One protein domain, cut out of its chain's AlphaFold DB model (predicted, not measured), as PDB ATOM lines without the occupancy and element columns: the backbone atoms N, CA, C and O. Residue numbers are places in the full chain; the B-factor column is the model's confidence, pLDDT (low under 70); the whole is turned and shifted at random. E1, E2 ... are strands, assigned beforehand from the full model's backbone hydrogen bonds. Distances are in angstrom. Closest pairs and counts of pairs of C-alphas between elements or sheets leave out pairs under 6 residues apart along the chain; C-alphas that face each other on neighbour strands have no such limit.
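What this domain is: This is residues 3 to 58 of the 58 residues of an uncharacterized protein of Bradyrhizobium sp. Y-H1 (UniProt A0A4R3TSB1). One strongly twisted sheet, built along E3, rolls into a small, incompletely closed barrel of E5, E3, E2, E1 and E6, open between E5 and E6; the E3 and E4 hairpin extends one end. The printed part has 56 residues, all strand in class, E1 to E6 in chain order, neighbours antiparallel. It is compact, radius of gyration of the C-alphas 11.3 A, and elongated, 37 by 21 by 20 A.

Where its parts are: From first to last C-alpha, E3, residues 24 to 33, measures 26.0 A; E2, 10 to 15, 16.0 A; E5, 45 to 49, 12.9 A; E6, 53 to 57, 12.1 A; E4, 36 to 39, 9.9 A; E1, 3 to 5, 6.6 A. C-alpha 3 is at (10.642, -21.801, -41.484), C-alpha 57 at (17.341, -23.430, -41.354).

How they stand to each other: E2 is on one side of E3, with N 12 and O 28 2.9 A apart, within hydrogen-bond range like the pairs below. On the other side are E4, N 31 and O 38 2.8 A, and E5, N 25 and O 48 2.8 A. E1 pairs with E2, N 3 and O 11 2.9 A, and E6, N 4 and O 54 2.8 A. E1 to E4 form a meander, each strand the antiparallel neighbour of the one before. E5 and E6 meet only through their link.

The domain as a whole: The C-alphas farthest apart, Asp 20 and Lys 34, are 37.6 A apart. The printed part has no cut, no link is long, and no printed residue is under 70 in pLDDT.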
ATOM      1  N   ILE A   3      11.377 -22.153 -42.697       98.25
ATOM      2  CA  ILE A   3      10.642 -21.801 -41.484       98.25
ATOM      3  C   ILE A   3       9.709 -22.935 -41.059       98.25
ATOM      4  O   ILE A   3       9.356 -23.801 -41.862       98.25
ATOM      5  N   GLU A   4       9.268 -22.876 -39.813       98.19
ATOM      6  CA  GLU A   4       8.190 -23.684 -39.257       98.19
ATOM      7  C   GLU A   4       7.112 -22.757 -38.688       98.19
ATOM      8  O   GLU A   4       7.424 -21.822 -37.946       98.19
ATOM      9  N   THR A   5       5.852 -22.995 -39.045       97.62
ATOM     10  CA  THR A   5       4.702 -22.239 -38.528       97.62
ATOM     11  C   THR A   5       4.171 -22.857 -37.234       97.62
ATOM     12  O   THR A   5       4.438 -24.021 -36.935       97.62
ATOM     13  N   THR A   6       3.340 -22.131 -36.483       96.50
ATOM     14  CA  THR A   6       2.637 -22.675 -35.300       96.50
ATOM     15  C   THR A   6       1.733 -23.876 -35.599       96.50
ATOM     16  O   THR A   6       1.406 -24.634 -34.693       96.50
ATOM     17  N   ALA A   7       1.358 -24.088 -36.864       95.50
ATOM     18  CA  ALA A   7       0.628 -25.269 -37.318       95.50
ATOM     19  C   ALA A   7       1.546 -26.478 -37.612       95.50
ATOM     20  O   ALA A   7       1.104 -27.438 -38.244       95.50
ATOM     21  N   ASN A   8       2.819 -26.432 -37.197       96.00
ATOM     22  CA  ASN A   8       3.845 -27.451 -37.454       96.00
ATOM     23  C   ASN A   8       4.069 -27.724 -38.954       96.00
ATOM     24  O   ASN A   8       4.362 -28.849 -39.370       96.00
ATOM     25  N   GLN A   9       3.898 -26.700 -39.793       96.94
ATOM     26  CA  GLN A   9       4.136 -26.791 -41.233       96.94
ATOM     27  C   GLN A   9       5.472 -26.153 -41.590       96.94
ATOM     28  O   GLN A   9       5.808 -25.087 -41.079       96.94
ATOM     29  N   PHE A  10       6.203 -26.781 -42.511       98.00
ATOM     30  CA  PHE A  10       7.491 -26.288 -42.980       98.00
ATOM     31  C   PHE A  10       7.372 -25.637 -44.347       98.00
ATOM     32  O   PHE A  10       6.723 -26.176 -45.250       98.00
ATOM     33  N   TYR A  11       8.062 -24.515 -44.510       98.38
ATOM     34  CA  TYR A  11       8.088 -23.765 -45.756       98.38
ATOM     35  C   TYR A  11       9.501 -23.363 -46.125       98.38
ATOM     36  O   TYR A  11      10.245 -22.869 -45.281       98.38
ATOM     37  N   ARG A  12       9.835 -23.493 -47.408       98.06
ATOM     38  CA  ARG A  12      10.939 -22.740 -48.006       98.06
ATOM     39  C   ARG A  12      10.408 -21.371 -48.399       98.06
ATOM     40  O   ARG A  12       9.416 -21.300 -49.120       98.06
ATOM     41  N   VAL A  13      11.048 -20.311 -47.921       98.00
ATOM     42  CA  VAL A  13      10.544 -18.939 -48.064       98.00
ATOM     43  C   VAL A  13      11.537 -18.009 -48.746       98.00
ATOM     44  O   VAL A  13      12.753 -18.159 -48.609       98.00
ATOM     45  N   THR A  14      10.989 -17.029 -49.460       97.62
ATOM     46  CA  THR A  14      11.703 -15.898 -50.062       97.62
ATOM     47  C   THR A  14      10.968 -14.598 -49.741       97.62
ATOM     48  O   THR A  14       9.754 -14.601 -49.514       97.62
ATOM     49  N   GLU A  15      11.694 -13.483 -49.677       96.75
ATOM     50  CA  GLU A  15      11.077 -12.165 -49.505       96.75
ATOM     51  C   GLU A  15      10.195 -11.825 -50.712       96.75
ATOM     52  O   GLU A  15      10.484 -12.207 -51.846       96.75
ATOM     53  N   THR A  16       9.099 -11.108 -50.467       96.56
ATOM     54  CA  THR A  16       8.152 -10.724 -51.525       96.56
ATOM     55  C   THR A  16       8.679  -9.600 -52.415       96.56
ATOM     56  O   THR A  16       8.164  -9.403 -53.511       96.56
ATOM     57  N   GLY A  17       9.677  -8.845 -51.942       94.56
ATOM     58  CA  GLY A  17      10.213  -7.663 -52.622       94.56
ATOM     59  C   GLY A  17       9.285  -6.443 -52.594       94.56
ATOM     60  O   GLY A  17       9.697  -5.370 -53.024       94.56
ATOM     61  N   ASN A  18       8.062  -6.578 -52.066       94.94
ATOM     62  CA  ASN A  18       7.109  -5.484 -51.915       94.94
ATOM     63  C   ASN A  18       7.098  -4.991 -50.450       94.94
ATOM     64  O   ASN A  18       6.758  -5.783 -49.562       94.94
ATOM     65  N   PRO A  19       7.413  -3.706 -50.183       95.06
ATOM     66  CA  PRO A  19       7.359  -3.118 -48.843       95.06
ATOM     67  C   PRO A  19       5.999  -3.260 -48.144       95.06
ATOM     68  O   PRO A  19       5.961  -3.533 -46.944       95.06
ATOM     69  N   ASP A  20       4.888  -3.171 -48.881       96.44
ATOM     70  CA  ASP A  20       3.531  -3.313 -48.327       96.44
ATOM     71  C   ASP A  20       3.282  -4.729 -47.775       96.44
ATOM     72  O   ASP A  20       2.470  -4.955 -46.873       96.44
ATOM     73  N   LEU A  21       4.034  -5.706 -48.288       96.31
ATOM     74  CA  LEU A  21       3.972  -7.115 -47.915       96.31
ATOM     75  C   LEU A  21       5.170  -7.548 -47.058       96.31
ATOM     76  O   LEU A  21       5.450  -8.741 -46.953       96.31
ATOM     77  N   ALA A  22       5.855  -6.615 -46.387       96.25
ATOM     78  CA  ALA A  22       7.020  -6.918 -45.547       96.25
ATOM     79  C   ALA A  22       6.719  -7.853 -44.355       96.25
ATOM     80  O   ALA A  22       7.636  -8.422 -43.759       96.25
ATOM     81  N   HIS A  23       5.441  -8.032 -44.006       96.81
ATOM     82  CA  HIS A  23       4.966  -8.902 -42.926       96.81
ATOM     83  C   HIS A  23       4.697 -10.357 -43.366       96.81
ATOM     84  O   HIS A  23       4.341 -11.199 -42.531       96.81
ATOM     85  N   VAL A  24       4.878 -10.672 -44.653       98.06
ATOM     86  CA  VAL A  24       4.744 -12.021 -45.223       98.06
ATOM     87  C   VAL A  24       5.965 -12.408 -46.060       98.06
ATOM     88  O   VAL A  24       6.802 -11.575 -46.399       98.06
ATOM     89  N   TRP A  25       6.057 -13.690 -46.397       98.19
ATOM     90  CA  TRP A  25       6.982 -14.251 -47.380       98.19
ATOM     91  C   TRP A  25       6.225 -14.949 -48.508       98.19
ATOM     92  O   TRP A  25       5.103 -15.413 -48.304       98.19
ATOM     93  N   ASN A  26       6.890 -15.130 -49.649       98.19
ATOM     94  CA  ASN A  26       6.510 -16.137 -50.636       98.19
ATOM     95  C   ASN A  26       7.024 -17.501 -50.159       98.19
ATOM     96  O   ASN A  26       8.238 -17.715 -50.106       98.19
ATOM     97  N   GLY A  27       6.119 -18.406 -49.788       97.88
ATOM     98  CA  GLY A  27       6.444 -19.722 -49.245       97.88
ATOM     99  C   GLY A  27       5.992 -20.876 -50.132       97.88
ATOM    100  O   GLY A  27       4.905 -20.842 -50.696       97.88
ATOM    101  N   VAL A  28       6.807 -21.929 -50.205       98.31
ATOM    102  CA  VAL A  28       6.448 -23.233 -50.784       98.31
ATOM    103  C   VAL A  28       6.522 -24.289 -49.685       98.31
ATOM    104  O   VAL A  28       7.548 -24.400 -49.008       98.31
ATOM    105  N   GLN A  29       5.448 -25.063 -49.490       98.00
ATOM    106  CA  GLN A  29       5.436 -26.119 -48.473       98.00
ATOM    107  C   GLN A  29       6.464 -27.209 -48.779       98.00
ATOM    108  O   GLN A  29       6.473 -27.804 -49.861       98.00
ATOM    109  N   VAL A  30       7.258 -27.545 -47.766       98.19
ATOM    110  CA  VAL A  30       8.265 -28.606 -47.825       98.19
ATOM    111  C   VAL A  30       8.015 -29.664 -46.752       98.19
ATOM    112  O   VAL A  30       7.233 -29.491 -45.815       98.19
ATOM    113  N   LYS A  31       8.676 -30.807 -46.905       97.19
ATOM    114  CA  LYS A  31       8.777 -31.865 -45.902       97.19
ATOM    115  C   LYS A  31      10.208 -32.382 -45.851       97.19
ATOM    116  O   LYS A  31      10.948 -32.266 -46.828       97.19
ATOM    117  N   ARG A  32      10.582 -33.010 -44.738       95.81
ATOM    118  CA  ARG A  32      11.867 -33.702 -44.640       95.81
ATOM    119  C   ARG A  32      11.745 -35.095 -45.254       95.81
ATOM    120  O   ARG A  32      10.829 -35.846 -44.929       95.81
ATOM    121  N   SER A  33      12.642 -35.436 -46.170       96.00
ATOM    122  CA  SER A  33      12.709 -36.752 -46.801       96.00
ATOM    123  C   SER A  33      14.165 -37.130 -47.033       96.00
ATOM    124  O   SER A  33      14.913 -36.358 -47.622       96.00
ATOM    125  N   LYS A  34      14.578 -38.304 -46.537       94.31
ATOM    126  CA  LYS A  34      15.961 -38.810 -46.643       94.31
ATOM    127  C   LYS A  34      17.025 -37.772 -46.229       94.31
ATOM    128  O   LYS A  34      18.037 -37.611 -46.895       94.31
ATOM    129  N   GLY A  35      16.763 -37.031 -45.151       93.62
ATOM    130  CA  GLY A  35      17.666 -35.995 -44.633       93.62
ATOM    131  C   GLY A  35      17.585 -34.632 -45.331       93.62
ATOM    132  O   GLY A  35      18.058 -33.654 -44.761       93.62
ATOM    133  N   ALA A  36      16.920 -34.531 -46.485       95.81
ATOM    134  CA  ALA A  36      16.795 -33.298 -47.260       95.81
ATOM    135  C   ALA A  36      15.396 -32.665 -47.158       95.81
ATOM    136  O   ALA A  36      14.398 -33.343 -46.896       95.81
ATOM    137  N   TRP A  37      15.319 -31.357 -47.403       97.25
ATOM    138  CA  TRP A  37      14.057 -30.637 -47.571       97.25
ATOM    139  C   TRP A  37      13.567 -30.762 -49.008       97.25
ATOM    140  O   TRP A  37      14.207 -30.266 -49.934       97.25
ATOM    141  N   VAL A  38      12.412 -31.395 -49.188       97.38
ATOM    142  CA  VAL A  38      11.784 -31.585 -50.497       97.38
ATOM    143  C   VAL A  38      10.407 -30.949 -50.526       97.38
ATOM    144  O   VAL A  38       9.692 -30.939 -49.521       97.38
ATOM    145  N   ASP A  39      10.019 -30.451 -51.688       97.62
ATOM    146  CA  ASP A  39       8.720 -29.826 -51.890       97.62
ATOM    147  C   ASP A  39       7.614 -30.871 -51.718       97.62
ATOM    148  O   ASP A  39       7.750 -32.043 -52.095       97.62
ATOM    149  N   LYS A  40       6.496 -30.469 -51.112       97.06
ATOM    150  CA  LYS A  40       5.325 -31.344 -51.066       97.06
ATOM    151  C   LYS A  40       4.723 -31.476 -52.463       97.06
ATOM    152  O   LYS A  40       4.764 -30.554 -53.276       97.06
ATOM    153  N   ALA A  41       4.114 -32.627 -52.736       95.69
ATOM    154  CA  ALA A  41       3.399 -32.833 -53.989       95.69
ATOM    155  C   ALA A  41       2.316 -31.755 -54.160       95.69
ATOM    156  O   ALA A  41       1.525 -31.531 -53.243       95.69
ATOM    157  N   LYS A  42       2.280 -31.113 -55.335       94.75
ATOM    158  CA  LYS A  42       1.355 -30.014 -55.676       94.75
ATOM    159  C   LYS A  42       1.505 -28.755 -54.807       94.75
ATOM    160  O   LYS A  42       0.579 -27.943 -54.783       94.75
ATOM    161  N   ALA A  43       2.634 -28.582 -54.115       95.94
ATOM    162  CA  ALA A  43       2.920 -27.334 -53.420       95.94
ATOM    163  C   ALA A  43       2.904 -26.164 -54.415       95.94
ATOM    164  O   ALA A  43       3.361 -26.283 -55.552       95.94
ATOM    165  N   ARG A  44       2.341 -25.042 -53.979       96.88
ATOM    166  CA  ARG A  44       2.298 -23.789 -54.730       96.88
ATOM    167  C   ARG A  44       2.938 -22.706 -53.882       96.88
ATOM    168  O   ARG A  44       3.110 -22.888 -52.678       96.88
ATOM    169  N   ILE A  45       3.270 -21.596 -54.527       97.38
ATOM    170  CA  ILE A  45       3.649 -20.392 -53.801       97.38
ATOM    171  C   ILE A  45       2.396 -19.853 -53.110       97.38
ATOM    172  O   ILE A  45       1.367 -19.651 -53.755       97.38
ATOM    173  N   GLU A  46       2.495 -19.627 -51.808       96.69
ATOM    174  CA  GLU A  46       1.480 -18.963 -50.999       96.69
ATOM    175  C   GLU A  46       2.118 -17.921 -50.076       96.69
ATOM    176  O   GLU A  46       3.320 -17.967 -49.798       96.69
ATOM    177  N   LEU A  47       1.320 -16.958 -49.614       97.31
ATOM    178  CA  LEU A  47       1.792 -15.940 -48.682       97.31
ATOM    179  C   LEU A  47       1.795 -16.499 -47.260       97.31
ATOM    180  O   LEU A  47       0.746 -16.837 -46.714       97.31
ATOM    181  N   VAL A  48       2.975 -16.550 -46.644       97.44
ATOM    182  CA  VAL A  48       3.149 -17.057 -45.278       97.44
ATOM    183  C   VAL A  48       3.481 -15.906 -44.341       97.44
ATOM    184  O   VAL A  48       4.416 -15.146 -44.589       97.44
ATOM    185  N   ARG A  49       2.725 -15.764 -43.248       97.56
ATOM    186  CA  ARG A  49       2.958 -14.704 -42.258       97.56
ATOM    187  C   ARG A  49       4.265 -14.929 -41.501       97.56
ATOM    188  O   ARG A  49       4.542 -16.031 -41.028       97.56
ATOM    189  N   LYS A  50       5.032 -13.849 -41.327       97.31
ATOM    190  CA  LYS A  50       6.231 -13.856 -40.472       97.31
ATOM    191  C   LYS A  50       5.857 -14.047 -39.002       97.31
ATOM    192  O   LYS A  50       6.523 -14.777 -38.276       97.31
ATOM    193  N   ALA A  51       4.749 -13.437 -38.583       97.25
ATOM    194  CA  ALA A  51       4.167 -13.667 -37.267       97.25
ATOM    195  C   ALA A  51       3.736 -15.134 -37.117       97.25
ATOM    196  O   ALA A  51       3.035 -15.668 -37.976       97.25
ATOM    197  N   GLY A  52       4.142 -15.771 -36.017       95.38
ATOM    198  CA  GLY A  52       3.855 -17.189 -35.772       95.38
ATOM    199  C   GLY A  52       4.729 -18.157 -36.575       95.38
ATOM    200  O   GLY A  52       4.381 -19.330 -36.694       95.38
ATOM    201  N   SER A  53       5.856 -17.684 -37.111       97.50
ATOM    202  CA  SER A  53       6.839 -18.512 -37.808       97.50
ATOM    203  C   SER A  53       8.203 -18.416 -37.129       97.50
ATOM    204  O   SER A  53       8.632 -17.332 -36.734       97.50
ATOM    205  N   LYS A  54       8.911 -19.542 -37.022       97.38
ATOM    206  CA  LYS A  54      10.305 -19.603 -36.556       97.38
ATOM    207  C   LYS A  54      11.216 -20.061 -37.690       97.38
ATOM    208  O   LYS A  54      10.851 -20.954 -38.452       97.38
ATOM    209  N   ILE A  55      12.399 -19.466 -37.807       97.25
ATOM    210  CA  ILE A  55      13.422 -19.918 -38.758       97.25
ATOM    211  C   ILE A  55      14.066 -21.181 -38.187       97.25
ATOM    212  O   ILE A  55      14.543 -21.166 -37.056       97.25
ATOM    213  N   VAL A  56      14.081 -22.256 -38.972       96.94
ATOM    214  CA  VAL A  56      14.673 -23.543 -38.571       96.94
ATOM    215  C   VAL A  56      15.944 -23.876 -39.352       96.94
ATOM    216  O   VAL A  56      16.764 -24.649 -38.871       96.94
ATOM    217  N   GLU A  57      16.136 -23.273 -40.528       95.31
ATOM    218  CA  GLU A  57      17.341 -23.430 -41.354       95.31
ATOM    219  C   GLU A  57      17.507 -22.187 -42.246       95.31
ATOM    220  O   GLU A  57      16.514 -21.676 -42.772       95.31
ATOM    221  N   LYS A  58      18.723 -21.654 -42.405       85.56
ATOM    222  CA  LYS A  58      18.970 -20.459 -43.233       85.56
ATOM    223  C   LYS A  58      19.305 -20.830 -44.669       85.56
ATOM    224  O   LYS A  58      20.165 -21.704 -44.859       85.56
TER     225      LYS A  58